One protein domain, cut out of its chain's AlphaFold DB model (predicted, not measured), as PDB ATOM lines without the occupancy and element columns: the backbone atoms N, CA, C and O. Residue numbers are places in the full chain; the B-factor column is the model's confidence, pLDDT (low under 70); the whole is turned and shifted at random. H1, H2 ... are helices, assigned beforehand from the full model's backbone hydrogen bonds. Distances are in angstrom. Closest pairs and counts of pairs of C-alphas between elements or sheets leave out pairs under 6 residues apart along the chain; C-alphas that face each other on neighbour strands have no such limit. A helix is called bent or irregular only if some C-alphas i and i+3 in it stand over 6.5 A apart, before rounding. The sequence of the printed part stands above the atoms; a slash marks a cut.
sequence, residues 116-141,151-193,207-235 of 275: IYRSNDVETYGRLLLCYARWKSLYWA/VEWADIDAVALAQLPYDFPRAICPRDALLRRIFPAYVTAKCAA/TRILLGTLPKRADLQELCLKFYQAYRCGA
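What this domain is: This is residues 116 to 141, 151 to 193 and 207 to 235 of the 275 residues of an uncharacterized protein of Anopheles epiroticus (UniProt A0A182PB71). Three helices lie side by side in a row, H2, H1 and H6, with H1 in the middle and running opposite ways to both. H3 and H5 pack over one face of this row, and the poorly formed H4 lies farther out on that side. The printed part has 98 residues with six named helices, H1 to H6 in chain order, and no named strand, all helix by class. It is compact, with a radius of gyration of the C-alphas of 12.9 A and spans of 38 by 25 by 25 A.

Where its parts are: H1, residues 122 to 137, begins at C-alpha 122 (-42.475, 32.875, 88.286) and is 21.9 A long. H2 is residues 152 to 163, 17.2 A; H3 is residues 174 to 181; H4 is residues 185 to 191. H5, residues 207 to 216, is only just irregular: C-alphas 212 and 215 are 6.7 A apart. H6, residues 220 to 235, 23.8 A, ends at C-alpha 235 (-57.114, 30.556, 85.391).

How they stand to each other: H1 is the hub. With residues 129 to 136 alone it touches H2 at a shallow tilt of 13 degrees, closest C-alphas Lys 136 and Trp 153, 6.1 A. It touches H6 at 24 degrees, shallow, closest C-alphas Leu 130 and Cys 224, 6.6 A. H5 touches H1 at a steep tilt of 46 degrees, closest C-alphas Ser 137 and Pro 215, 4.6 A. H3 touches H6 residues 227 to 234 alone, closest C-alphas Leu 179 and Phe 227, 6.4 A. H4 touches no helix. Every O i to N i+4 pair is within hydrogen-bond range in H1, H2 and H3; H5 has 4 of 6, H6 10 of 12, and H4 1 of 3, with 2 of 4 O i to N i+3 pairs.

The domain as a whole: C-alphas 151 and 235 are farthest apart, 38.9 A. Residues 142 to 150 and 194 to 206 are not printed, with gaps of 12.8 A and 17.0 A between C-alphas. Of the links printed whole, none is long. pLDDT is under 70 at residues 116 to 120, 185 to 193 and 233 to 235.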
ATOM      1  N   ILE A 116     -41.934  32.094 104.477       46.59
ATOM      2  CA  ILE A 116     -40.873  32.482 103.534       46.59
ATOM      3  C   ILE A 116     -41.254  31.996 102.126       46.59
ATOM      4  O   ILE A 116     -41.371  30.789 101.905       46.59
ATOM      5  N   TYR A 117     -41.424  32.921 101.177       52.12
ATOM      6  CA  TYR A 117     -41.764  32.635  99.781       52.12
ATOM      7  C   TYR A 117     -40.571  32.037  99.015       52.12
ATOM      8  O   TYR A 117     -40.098  32.573  98.021       52.12
ATOM      9  N   ARG A 118     -40.091  30.869  99.452       50.84
ATOM     10  CA  ARG A 118     -39.186  30.012  98.668       50.84
ATOM     11  C   ARG A 118     -39.945  29.179  97.635       50.84
ATOM     12  O   ARG A 118     -39.533  28.065  97.316       50.84
ATOM     13  N   SER A 119     -41.073  29.668  97.133       56.22
ATOM     14  CA  SER A 119     -41.667  29.073  95.950       56.22
ATOM     15  C   SER A 119     -40.908  29.644  94.747       56.22
ATOM     16  O   SER A 119     -40.870  30.847  94.507       56.22
ATOM     17  N   ASN A 120     -40.191  28.772  94.038       66.25
ATOM     18  CA  ASN A 120     -39.391  29.120  92.858       66.25
ATOM     19  C   ASN A 120     -40.275  29.289  91.605       66.25
ATOM     20  O   ASN A 120     -39.835  29.023  90.489       66.25
ATOM     21  N   ASP A 121     -41.537  29.677  91.779       82.75
ATOM     22  CA  ASP A 121     -42.467  29.903  90.683       82.75
ATOM     23  C   ASP A 121     -42.427  31.366  90.230       82.75
ATOM     24  O   ASP A 121     -42.254  32.303  91.017       82.75
ATOM     25  N   VAL A 122     -42.568  31.558  88.921       87.31
ATOM     26  CA  VAL A 122     -42.475  32.875  88.286       87.31
ATOM     27  C   VAL A 122     -43.584  33.813  88.764       87.31
ATOM     28  O   VAL A 122     -43.364  35.021  88.864       87.31
ATOM     29  N   GLU A 123     -44.762  33.282  89.084       88.81
ATOM     30  CA  GLU A 123     -45.915  34.100  89.448       88.81
ATOM     31  C   GLU A 123     -45.756  34.723  90.828       88.81
ATOM     32  O   GLU A 123     -45.919  35.929  90.998       88.81
ATOM     33  N   THR A 124     -45.396  33.917  91.817       88.31
ATOM     34  CA  THR A 124     -45.195  34.382  93.185       88.31
ATOM     35  C   THR A 124     -43.999  35.315  93.260       88.31
ATOM     36  O   THR A 124     -44.110  36.390  93.854       88.31
ATOM     37  N   TYR A 125     -42.900  34.972  92.578       89.88
ATOM     38  CA  TYR A 125     -41.746  35.859  92.452       89.88
ATOM     39  C   TYR A 125     -42.139  37.209  91.845       89.88
ATOM     40  O   TYR A 125     -41.867  38.255  92.430       89.88
ATOM     41  N   GLY A 126     -42.805  37.196  90.685       91.31
ATOM     42  CA  GLY A 126     -43.184  38.413  89.975       91.31
ATOM     43  C   GLY A 126     -44.165  39.272  90.771       91.31
ATOM     44  O   GLY A 126     -43.981  40.486  90.858       91.31
ATOM     45  N   ARG A 127     -45.160  38.645  91.412       92.56
ATOM     46  CA  ARG A 127     -46.156  39.321  92.250       92.56
ATOM     47  C   ARG A 127     -45.491  40.033  93.424       92.56
ATOM     48  O   ARG A 127     -45.713  41.224  93.614       92.56
ATOM     49  N   LEU A 128     -44.648  39.327  94.174       92.38
ATOM     50  CA  LEU A 128     -43.943  39.887  95.328       92.38
ATOM     51  C   LEU A 128     -42.949  40.968  94.924       92.38
ATOM     52  O   LEU A 128     -42.933  42.031  95.537       92.38
ATOM     53  N   LEU A 129     -42.154  40.732  93.880       93.44
ATOM     54  CA  LEU A 129     -41.200  41.715  93.377       93.44
ATOM     55  C   LEU A 129     -41.900  43.027  92.997       93.44
ATOM     56  O   LEU A 129     -41.427  44.102  93.362       93.44
ATOM     57  N   LEU A 130     -43.040  42.947  92.304       94.81
ATOM     58  CA  LEU A 130     -43.844  44.124  91.982       94.81
ATOM     59  C   LEU A 130     -44.441  44.760  93.241       94.81
ATOM     60  O   LEU A 130     -44.442  45.982  93.337       94.81
ATOM     61  N   CYS A 131     -44.891  43.979  94.226       94.88
ATOM     62  CA  CYS A 131     -45.379  44.515  95.498       94.88
ATOM     63  C   CYS A 131     -44.289  45.300  96.246       94.88
ATOM     64  O   CYS A 131     -44.547  46.421  96.681       94.88
ATOM     65  N   TYR A 132     -43.063  44.774  96.336       94.88
ATOM     66  CA  TYR A 132     -41.929  45.500  96.914       94.88
ATOM     67  C   TYR A 132     -41.578  46.741  96.100       94.88
ATOM     68  O   TYR A 132     -41.372  47.810  96.670       94.88
ATOM     69  N   ALA A 133     -41.568  46.640  94.769       94.56
ATOM     70  CA  ALA A 133     -41.308  47.793  93.917       94.56
ATOM     71  C   ALA A 133     -42.355  48.903  94.119       94.56
ATOM     72  O   ALA A 133     -42.010  50.084  94.169       94.56
ATOM     73  N   ARG A 134     -43.626  48.525  94.293       93.31
ATOM     74  CA  ARG A 134     -44.727  49.443  94.603       93.31
ATOM     75  C   ARG A 134     -44.588  50.070  95.978       93.31
ATOM     76  O   ARG A 134     -44.732  51.284  96.090       93.31
ATOM     77  N   TRP A 135     -44.228  49.288  96.989       94.44
ATOM     78  CA  TRP A 135     -43.952  49.817  98.319       94.44
ATOM     79  C   TRP A 135     -42.818  50.850  98.283       94.44
ATOM     80  O   TRP A 135     -43.008  51.980  98.726       94.44
ATOM     81  N   LYS A 136     -41.687  50.528  97.640       93.44
ATOM     82  CA  LYS A 136     -40.564  51.462  97.445       93.44
ATOM     83  C   LYS A 136     -40.979  52.728  96.691       93.44
ATOM     84  O   LYS A 136     -40.532  53.819  97.046       93.44
ATOM     85  N   SER A 137     -41.864  52.611  95.695       92.19
ATOM     86  CA  SER A 137     -42.333  53.760  94.905       92.19
ATOM     87  C   SER A 137     -43.104  54.804  95.723       92.19
ATOM     88  O   SER A 137     -43.100  55.969  95.349       92.19
ATOM     89  N   LEU A 138     -43.683  54.440  96.880       91.56
ATOM     90  CA  LEU A 138     -44.329  55.404  97.788       91.56
ATOM     91  C   LEU A 138     -43.344  56.448  98.343       91.56
ATOM     92  O   LEU A 138     -43.751  57.559  98.700       91.56
ATOM     93  N   TYR A 139     -42.063  56.088  98.431       90.00
ATOM     94  CA  TYR A 139     -40.984  56.933  98.947       90.00
ATOM     95  C   TYR A 139     -40.227  57.672  97.841       90.00
ATOM     96  O   TYR A 139     -39.472  58.591  98.136       90.00
ATOM     97  N   TRP A 140     -40.437  57.301  96.577       86.31
ATOM     98  CA  TRP A 140     -39.736  57.905  95.451       86.31
ATOM     99  C   TRP A 140     -40.346  59.261  95.074       86.31
ATOM    100  O   TRP A 140     -41.544  59.354  94.803       86.31
ATOM    101  N   ALA A 141     -39.514  60.302  95.018       75.12
ATOM    102  CA  ALA A 141     -39.870  61.625  94.515       75.12
ATOM    103  C   ALA A 141     -39.069  61.903  93.236       75.12
ATOM    104  O   ALA A 141     -37.875  62.170  93.283       75.12
ATOM    105  N   VAL A 151     -33.858  56.244 102.534       87.25
ATOM    106  CA  VAL A 151     -33.308  55.401 103.613       87.25
ATOM    107  C   VAL A 151     -34.158  54.143 103.820       87.25
ATOM    108  O   VAL A 151     -33.622  53.048 103.980       87.25
ATOM    109  N   GLU A 152     -35.481  54.274 103.705       89.12
ATOM    110  CA  GLU A 152     -36.444  53.183 103.866       89.12
ATOM    111  C   GLU A 152     -36.285  52.086 102.803       89.12
ATOM    112  O   GLU A 152     -36.724  50.951 102.999       89.12
ATOM    113  N   TRP A 153     -35.644  52.380 101.665       92.81
ATOM    114  CA  TRP A 153     -35.397  51.368 100.639       92.81
ATOM    115  C   TRP A 153     -34.458  50.271 101.121       92.81
ATOM    116  O   TRP A 153     -34.632  49.132 100.695       92.81
ATOM    117  N   ALA A 154     -33.506  50.586 102.004       91.31
ATOM    118  CA  ALA A 154     -32.591  49.594 102.557       91.31
ATOM    119  C   ALA A 154     -33.340  48.561 103.414       91.31
ATOM    120  O   ALA A 154     -33.099  47.360 103.274       91.31
ATOM    121  N   ASP A 155     -34.294  49.016 104.228       91.19
ATOM    122  CA  ASP A 155     -35.127  48.146 105.062       91.19
ATOM    123  C   ASP A 155     -36.050  47.279 104.200       91.19
ATOM    124  O   ASP A 155     -36.122  46.060 104.377       91.19
ATOM    125  N   ILE A 156     -36.694  47.880 103.192       92.88
ATOM    126  CA  ILE A 156     -37.545  47.137 102.253       92.88
ATOM    127  C   ILE A 156     -36.720  46.114 101.459       92.88
ATOM    128  O   ILE A 156     -37.167  44.983 101.263       92.88
ATOM    129  N   ASP A 157     -35.506  46.468 101.029       92.12
ATOM    130  CA  ASP A 157     -34.609  45.552 100.323       92.12
ATOM    131  C   ASP A 157     -34.147  44.407 101.228       92.12
ATOM    132  O   ASP A 157     -34.086  43.266 100.770       92.12
ATOM    133  N   ALA A 158     -33.876  44.659 102.511       90.88
ATOM    134  CA  ALA A 158     -33.548  43.606 103.469       90.88
ATOM    135  C   ALA A 158     -34.698  42.595 103.608       90.88
ATOM    136  O   ALA A 158     -34.470  41.384 103.544       90.88
ATOM    137  N   VAL A 159     -35.941  43.081 103.711       89.94
ATOM    138  CA  VAL A 159     -37.144  42.235 103.755       89.94
ATOM    139  C   VAL A 159     -37.321  41.457 102.447       89.94
ATOM    140  O   VAL A 159     -37.516  40.239 102.468       89.94
ATOM    141  N   ALA A 160     -37.211  42.132 101.302       90.44
ATOM    142  CA  ALA A 160     -37.402  41.524  99.991       90.44
ATOM    143  C   ALA A 160     -36.347  40.449  99.698       90.44
ATOM    144  O   ALA A 160     -36.687  39.356  99.247       90.44
ATOM    145  N   LEU A 161     -35.074  40.722  99.990       88.75
ATOM    146  CA  LEU A 161     -33.964  39.790  99.767       88.75
ATOM    147  C   LEU A 161     -33.957  38.615 100.753       88.75
ATOM    148  O   LEU A 161     -33.363  37.583 100.450       88.75
ATOM    149  N   ALA A 162     -34.626  38.736 101.901       86.06
ATOM    150  CA  ALA A 162     -34.861  37.604 102.796       86.06
ATOM    151  C   ALA A 162     -35.916  36.624 102.244       86.06
ATOM    152  O   ALA A 162     -35.910  35.444 102.606       86.06
ATOM    153  N   GLN A 163     -36.820  37.096 101.377       83.00
ATOM    154  CA  GLN A 163     -37.953  36.315 100.872       83.00
ATOM    155  C   GLN A 163     -37.799  35.863  99.420       83.00
ATOM    156  O   GLN A 163     -38.284  34.790  99.076       83.00
ATOM    157  N   LEU A 164     -37.143  36.656  98.572       85.56
ATOM    158  CA  LEU A 164     -37.005  36.390  97.144       85.56
ATOM    159  C   LEU A 164     -35.679  35.683  96.817       85.56
ATOM    160  O   LEU A 164     -34.639  36.020  97.389       85.56
ATOM    161  N   PRO A 165     -35.664  34.751  95.846       84.44
ATOM    162  CA  PRO A 165     -34.422  34.235  95.282       84.44
ATOM    163  C   PRO A 165     -33.595  35.361  94.645       84.44
ATOM    164  O   PRO A 165     -34.129  36.386  94.227       84.44
ATOM    165  N   TYR A 166     -32.277  35.171  94.547       83.88
ATOM    166  CA  TYR A 166     -31.364  36.158  93.952       83.88
ATOM    167  C   TYR A 166     -31.591  36.361  92.448       83.88
ATOM    168  O   TYR A 166     -31.427  37.473  91.938       83.88
ATOM    169  N   ASP A 167     -31.993  35.297  91.756       84.00
ATOM    170  CA  ASP A 167     -32.254  35.300  90.325       84.00
ATOM    171  C   ASP A 167     -33.733  35.099  90.021       84.00
ATOM    172  O   ASP A 167     -34.459  34.439  90.766       84.00
ATOM    173  N   PHE A 168     -34.169  35.665  88.895       84.38
ATOM    174  CA  PHE A 168     -35.531  35.483  88.417       84.38
ATOM    175  C   PHE A 168     -35.751  33.995  88.076       84.38
ATOM    176  O   PHE A 168     -34.974  33.457  87.276       84.38
ATOM    177  N   PRO A 169     -36.803  33.333  88.597       85.56
ATOM    178  CA  PRO A 169     -37.058  31.923  88.320       85.56
ATOM    179  C   PRO A 169     -37.174  31.582  86.828       85.56
ATOM    180  O   PRO A 169     -37.567  32.398  85.988       85.56
ATOM    181  N   ARG A 170     -36.821  30.343  86.476       83.69
ATOM    182  CA  ARG A 170     -36.917  29.864  85.092       83.69
ATOM    183  C   ARG A 170     -38.384  29.664  84.713       83.69
ATOM    184  O   ARG A 170     -39.152  29.130  85.501       83.69
ATOM    185  N   ALA A 171     -38.749  30.068  83.497       84.50
ATOM    186  CA  ALA A 171     -40.065  29.765  82.950       84.50
ATOM    187  C   ALA A 171     -40.127  28.290  82.548       84.50
ATOM    188  O   ALA A 171     -39.283  27.835  81.775       84.50
ATOM    189  N   ILE A 172     -41.112  27.564  83.074       82.50
ATOM    190  CA  ILE A 172     -41.311  26.138  82.785       82.50
ATOM    191  C   ILE A 172     -42.482  25.964  81.815       82.50
ATOM    192  O   ILE A 172     -42.472  25.055  80.988       82.50
ATOM    193  N   CYS A 173     -43.467  26.863  81.864       83.88
ATOM    194  CA  CYS A 173     -44.629  26.842  80.983       83.88
ATOM    195  C   CYS A 173     -44.808  28.160  80.195       83.88
ATOM    196  O   CYS A 173     -44.200  29.182  80.535       83.88
ATOM    197  N   PRO A 174     -45.664  28.183  79.151       85.12
ATOM    198  CA  PRO A 174     -45.943  29.398  78.379       85.12
ATOM    199  C   PRO A 174     -46.439  30.569  79.236       85.12
ATOM    200  O   PRO A 174     -46.097  31.721  78.973       85.12
ATOM    201  N   ARG A 175     -47.203  30.282  80.296       84.12
ATOM    202  CA  ARG A 175     -47.702  31.289  81.240       84.12
ATOM    203  C   ARG A 175     -46.563  31.962  82.007       84.12
ATOM    204  O   ARG A 175     -46.507  33.189  82.053       84.12
ATOM    205  N   ASP A 176     -45.605  31.188  82.509       86.69
ATOM    206  CA  ASP A 176     -44.407  31.738  83.148       86.69
ATOM    207  C   ASP A 176     -43.612  32.619  82.179       86.69
ATOM    208  O   ASP A 176     -43.114  33.680  82.553       86.69
ATOM    209  N   ALA A 177     -43.498  32.203  80.914       86.31
ATOM    210  CA  ALA A 177     -42.810  32.982  79.889       86.31
ATOM    211  C   ALA A 177     -43.511  34.329  79.636       86.31
ATOM    212  O   ALA A 177     -42.836  35.356  79.520       86.31
ATOM    213  N   LEU A 178     -44.850  34.345  79.614       88.06
ATOM    214  CA  LEU A 178     -45.647  35.572  79.509       88.06
ATOM    215  C   LEU A 178     -45.408  36.502  80.701       88.06
ATOM    216  O   LEU A 178     -45.132  37.682  80.493       88.06
ATOM    217  N   LEU A 179     -45.452  35.973  81.926       89.25
ATOM    218  CA  LEU A 179     -45.218  36.745  83.150       89.25
ATOM    219  C   LEU A 179     -43.787  37.297  83.211       89.25
ATOM    220  O   LEU A 179     -43.590  38.466  83.544       89.25
ATOM    221  N   ARG A 180     -42.782  36.507  82.810       87.81
ATOM    222  CA  ARG A 180     -41.384  36.964  82.710       87.81
ATOM    223  C   ARG A 180     -41.211  38.117  81.733       87.81
ATOM    224  O   ARG A 180     -40.420  39.016  82.002       87.81
ATOM    225  N   ARG A 181     -41.926  38.092  80.605       88.38
ATOM    226  CA  ARG A 181     -41.800  39.095  79.534       88.38
ATOM    227  C   ARG A 181     -42.251  40.496  79.960       88.38
ATOM    228  O   ARG A 181     -41.908  41.466  79.295       88.38
ATOM    229  N   ILE A 182     -42.998  40.604  81.057       89.69
ATOM    230  CA  ILE A 182     -43.434  41.886  81.624       89.69
ATOM    231  C   ILE A 182     -42.243  42.649  82.217       89.69
ATOM    232  O   ILE A 182     -42.225  43.876  82.208       89.69
ATOM    233  N   PHE A 183     -41.221  41.938  82.694       87.75
ATOM    234  CA  PHE A 183     -40.036  42.550  83.280       87.75
ATOM    235  C   PHE A 183     -38.998  42.919  82.202       87.75
ATOM    236  O   PHE A 183     -38.923  42.256  81.163       87.75
ATOM    237  N   PRO A 184     -38.164  43.954  82.427       78.38
ATOM    238  CA  PRO A 184     -37.255  44.473  81.405       78.38
ATOM    239  C   PRO A 184     -36.305  43.417  80.811       78.38
ATOM    240  O   PRO A 184     -35.631  42.678  81.533       78.38
ATOM    241  N   ALA A 185     -36.204  43.395  79.476       63.62
ATOM    242  CA  ALA A 185     -35.487  42.369  78.709       63.62
ATOM    243  C   ALA A 185     -33.982  42.263  79.030       63.62
ATOM    244  O   ALA A 185     -33.427  41.167  79.062       63.62
ATOM    245  N   TYR A 186     -33.314  43.386  79.324       55.75
ATOM    246  CA  TYR A 186     -31.878  43.395  79.647       55.75
ATOM    247  C   TYR A 186     -31.559  42.709  80.985       55.75
ATOM    248  O   TYR A 186     -30.426  42.286  81.217       55.75
ATOM    249  N   VAL A 187     -32.561  42.580  81.856       55.94
ATOM    250  CA  VAL A 187     -32.442  41.903  83.146       55.94
ATOM    251  C   VAL A 187     -32.748  40.411  83.007       55.94
ATOM    252  O   VAL A 187     -32.078  39.577  83.606       55.94
ATOM    253  N   THR A 188     -33.714  40.052  82.159       53.34
ATOM    254  CA  THR A 188     -34.146  38.661  81.962       53.34
ATOM    255  C   THR A 188     -33.239  37.863  81.013       53.34
ATOM    256  O   THR A 188     -33.163  36.638  81.158       53.34
ATOM    257  N   ALA A 189     -32.513  38.523  80.099       51.31
ATOM    258  CA  ALA A 189     -31.585  37.897  79.146       51.31
ATOM    259  C   ALA A 189     -30.328  37.295  79.803       51.31
ATOM    260  O   ALA A 189     -29.844  36.257  79.355       51.31
ATOM    261  N   LYS A 190     -29.837  37.873  80.911       49.38
ATOM    262  CA  LYS A 190     -28.680  37.333  81.655       49.38
ATOM    263  C   LYS A 190     -28.963  35.990  82.344       49.38
ATOM    264  O   LYS A 190     -28.025  35.262  82.636       49.38
ATOM    265  N   CYS A 191     -30.233  35.634  82.553       44.50
ATOM    266  CA  CYS A 191     -30.636  34.353  83.147       44.50
ATOM    267  C   CYS A 191     -30.940  33.253  82.112       44.50
ATOM    268  O   CYS A 191     -31.137  32.102  82.495       44.50
ATOM    269  N   ALA A 192     -31.041  33.593  80.820       44.91
ATOM    270  CA  ALA A 192     -31.450  32.656  79.768       44.91
ATOM    271  C   ALA A 192     -30.304  31.756  79.266       44.91
ATOM    272  O   ALA A 192     -30.563  30.714  78.671       44.91
ATOM    273  N   ALA A 193     -29.046  32.117  79.531       40.62
ATOM    274  CA  ALA A 193     -27.887  31.306  79.180       40.62
ATOM    275  C   ALA A 193     -27.477  30.446  80.385       40.62
ATOM    276  O   ALA A 193     -27.001  30.957  81.395       40.62
ATOM    277  N   THR A 207     -32.708  40.114  91.163       88.50
ATOM    278  CA  THR A 207     -33.660  40.667  92.131       88.50
ATOM    279  C   THR A 207     -33.236  42.040  92.646       88.50
ATOM    280  O   THR A 207     -34.055  42.951  92.652       88.50
ATOM    281  N   ARG A 208     -31.957  42.247  92.997       90.06
ATOM    282  CA  ARG A 208     -31.457  43.566  93.439       90.06
ATOM    283  C   ARG A 208     -31.554  44.610  92.336       90.06
ATOM    284  O   ARG A 208     -31.957  45.738  92.594       90.06
ATOM    285  N   ILE A 209     -31.216  44.232  91.100       89.81
ATOM    286  CA  ILE A 209     -31.327  45.140  89.949       89.81
ATOM    287  C   ILE A 209     -32.786  45.563  89.760       89.81
ATOM    288  O   ILE A 209     -33.070  46.747  89.585       89.81
ATOM    289  N   LEU A 210     -33.723  44.614  89.816       91.50
ATOM    290  CA  LEU A 210     -35.148  44.904  89.660       91.50
ATOM    291  C   LEU A 210     -35.686  45.749  90.818       91.50
ATOM    292  O   LEU A 210     -36.370  46.735  90.563       91.50
ATOM    293  N   LEU A 211     -35.321  45.440  92.063       91.75
ATOM    294  CA  LEU A 211     -35.711  46.225  93.238       91.75
ATOM    295  C   LEU A 211     -35.171  47.662  93.211       91.75
ATOM    296  O   LEU A 211     -35.816  48.555  93.752       91.75
ATOM    297  N   GLY A 212     -34.012  47.907  92.593       89.94
ATOM    298  CA  GLY A 212     -33.459  49.258  92.439       89.94
ATOM    299  C   GLY A 212     -34.038  50.038  91.253       89.94
ATOM    300  O   GLY A 212     -34.128  51.263  91.299       89.94
ATOM    301  N   THR A 213     -34.441  49.344  90.183       90.44
ATOM    302  CA  THR A 213     -34.863  49.987  88.925       90.44
ATOM    303  C   THR A 213     -36.374  50.128  88.788       90.44
ATOM    304  O   THR A 213     -36.835  51.176  88.346       90.44
ATOM    305  N   LEU A 214     -37.159  49.117  89.175       91.75
ATOM    306  CA  LEU A 214     -38.619  49.114  89.018       91.75
ATOM    307  C   LEU A 214     -39.330  50.275  89.738       91.75
ATOM    308  O   LEU A 214     -40.197  50.873  89.103       91.75
ATOM    309  N   PRO A 215     -38.988  50.645  90.992       91.69
ATOM    310  CA  PRO A 215     -39.687  51.724  91.698       91.69
ATOM    311  C   PRO A 215     -39.572  53.091  91.016       91.69
ATOM    312  O   PRO A 215     -40.444  53.934  91.195       91.69
ATOM    313  N   LYS A 216     -38.501  53.305  90.235       89.19
ATOM    314  CA  LYS A 216     -38.195  54.575  89.553       89.19
ATOM    315  C   LYS A 216     -38.898  54.712  88.201       89.19
ATOM    316  O   LYS A 216     -38.792  55.748  87.549       89.19
ATOM    317  N   ARG A 217     -39.565  53.658  87.725       88.81
ATOM    318  CA  ARG A 217     -40.172  53.634  86.393       88.81
ATOM    319  C   ARG A 217     -41.515  54.357  86.373       88.81
ATOM    320  O   ARG A 217     -42.404  54.036  87.157       88.81
ATOM    321  N   ALA A 218     -41.704  55.233  85.389       87.62
ATOM    322  CA  ALA A 218     -42.985  55.901  85.154       87.62
ATOM    323  C   ALA A 218     -44.117  54.922  84.771       87.62
ATOM    324  O   ALA A 218     -45.277  55.157  85.098       87.62
ATOM    325  N   ASP A 219     -43.787  53.796  84.130       90.00
ATOM    326  CA  ASP A 219     -44.747  52.770  83.699       90.00
ATOM    327  C   ASP A 219     -44.985  51.665  84.747       90.00
ATOM    328  O   ASP A 219     -45.628  50.661  84.442       90.00
ATOM    329  N   LEU A 220     -44.515  51.818  85.996       91.62
ATOM    330  CA  LEU A 220     -44.659  50.788  87.036       91.62
ATOM    331  C   LEU A 220     -46.120  50.356  87.246       91.62
ATOM    332  O   LEU A 220     -46.400  49.163  87.356       91.62
ATOM    333  N   GLN A 221     -47.063  51.306  87.247       92.31
ATOM    334  CA  GLN A 221     -48.496  51.001  87.338       92.31
ATOM    335  C   GLN A 221     -48.962  50.117  86.173       92.31
ATOM    336  O   GLN A 221     -49.722  49.169  86.374       92.31
ATOM    337  N   GLU A 222     -48.515  50.419  84.955       91.94
ATOM    338  CA  GLU A 222     -48.871  49.657  83.761       91.94
ATOM    339  C   GLU A 222     -48.297  48.237  83.829       91.94
ATOM    340  O   GLU A 222     -48.997  47.277  83.503       91.94
ATOM    341  N   LEU A 223     -47.066  48.078  84.326       92.50
ATOM    342  CA  LEU A 223     -46.455  46.767  84.561       92.50
ATOM    343  C   LEU A 223     -47.256  45.936  85.571       92.50
ATOM    344  O   LEU A 223     -47.529  44.763  85.309       92.50
ATOM    345  N   CYS A 224     -47.688  46.532  86.687       93.19
ATOM    346  CA  CYS A 224     -48.535  45.858  87.675       93.19
ATOM    347  C   CYS A 224     -49.877  45.406  87.077       93.19
ATOM    348  O   CYS A 224     -50.321  44.285  87.333       93.19
ATOM    349  N   LEU A 225     -50.502  46.239  86.238       91.81
ATOM    350  CA  LEU A 225     -51.756  45.897  85.563       91.81
ATOM    351  C   LEU A 225     -51.573  44.789  84.519       91.81
ATOM    352  O   LEU A 225     -52.364  43.846  84.502       91.81
ATOM    353  N   LYS A 226     -50.518  44.854  83.696       91.69
ATOM    354  CA  LYS A 226     -50.159  43.785  82.747       91.69
ATOM    355  C   LYS A 226     -49.913  42.466  83.471       91.69
ATOM    356  O   LYS A 226     -50.377  41.423  83.014       91.69
ATOM    357  N   PHE A 227     -49.231  42.514  84.617       92.31
ATOM    358  CA  PHE A 227     -48.985  41.335  85.444       92.31
ATOM    359  C   PHE A 227     -50.289  40.743  85.967       92.31
ATOM    360  O   PHE A 227     -50.532  39.556  85.776       92.31
ATOM    361  N   TYR A 228     -51.167  41.568  86.544       89.88
ATOM    362  CA  TYR A 228     -52.484  41.131  87.009       89.88
ATOM    363  C   TYR A 228     -53.324  40.494  85.884       89.88
ATOM    364  O   TYR A 228     -53.952  39.457  86.096       89.88
ATOM    365  N   GLN A 229     -53.321  41.077  84.683       88.25
ATOM    366  CA  GLN A 229     -54.048  40.534  83.529       88.25
ATOM    367  C   GLN A 229     -53.494  39.172  83.097       88.25
ATOM    368  O   GLN A 229     -54.256  38.214  82.979       88.25
ATOM    369  N   ALA A 230     -52.172  39.058  82.931       87.38
ATOM    370  CA  ALA A 230     -51.521  37.796  82.582       87.38
ATOM    371  C   ALA A 230     -51.741  36.714  83.654       87.38
ATOM    372  O   ALA A 230     -51.969  35.552  83.322       87.38
ATOM    373  N   TYR A 231     -51.743  37.112  84.930       84.19
ATOM    374  CA  TYR A 231     -52.031  36.242  86.067       84.19
ATOM    375  C   TYR A 231     -53.463  35.683  86.011       84.19
ATOM    376  O   TYR A 231     -53.684  34.500  86.262       84.19
ATOM    377  N   ARG A 232     -54.448  36.506  85.625       79.06
ATOM    378  CA  ARG A 232     -55.851  36.082  85.521       79.06
ATOM    379  C   ARG A 232     -56.123  35.203  84.293       79.06
ATOM    380  O   ARG A 232     -56.837  34.207  84.410       79.06
ATOM    381  N   CYS A 233     -55.542  35.526  83.135       65.25
ATOM    382  CA  CYS A 233     -55.779  34.790  81.883       65.25
ATOM    383  C   CYS A 233     -55.417  33.298  81.963       65.25
ATOM    384  O   CYS A 233     -55.973  32.495  81.222       65.25
ATOM    385  N   GLY A 234     -54.524  32.900  82.872       53.75
ATOM    386  CA  GLY A 234     -54.164  31.497  83.054       53.75
ATOM    387  C   GLY A 234     -55.136  30.663  83.902       53.75
ATOM    388  O   GLY A 234     -54.957  29.451  83.951       53.75
ATOM    389  N   ALA A 235     -56.113  31.272  84.585       50.03
ATOM    390  CA  ALA A 235     -57.114  30.556  85.391       50.03
ATOM    391  C   ALA A 235     -58.446  30.338  84.644       50.03
ATOM    392  O   ALA A 235     -59.134  29.354  84.903       50.03
TER     393      ALA A 235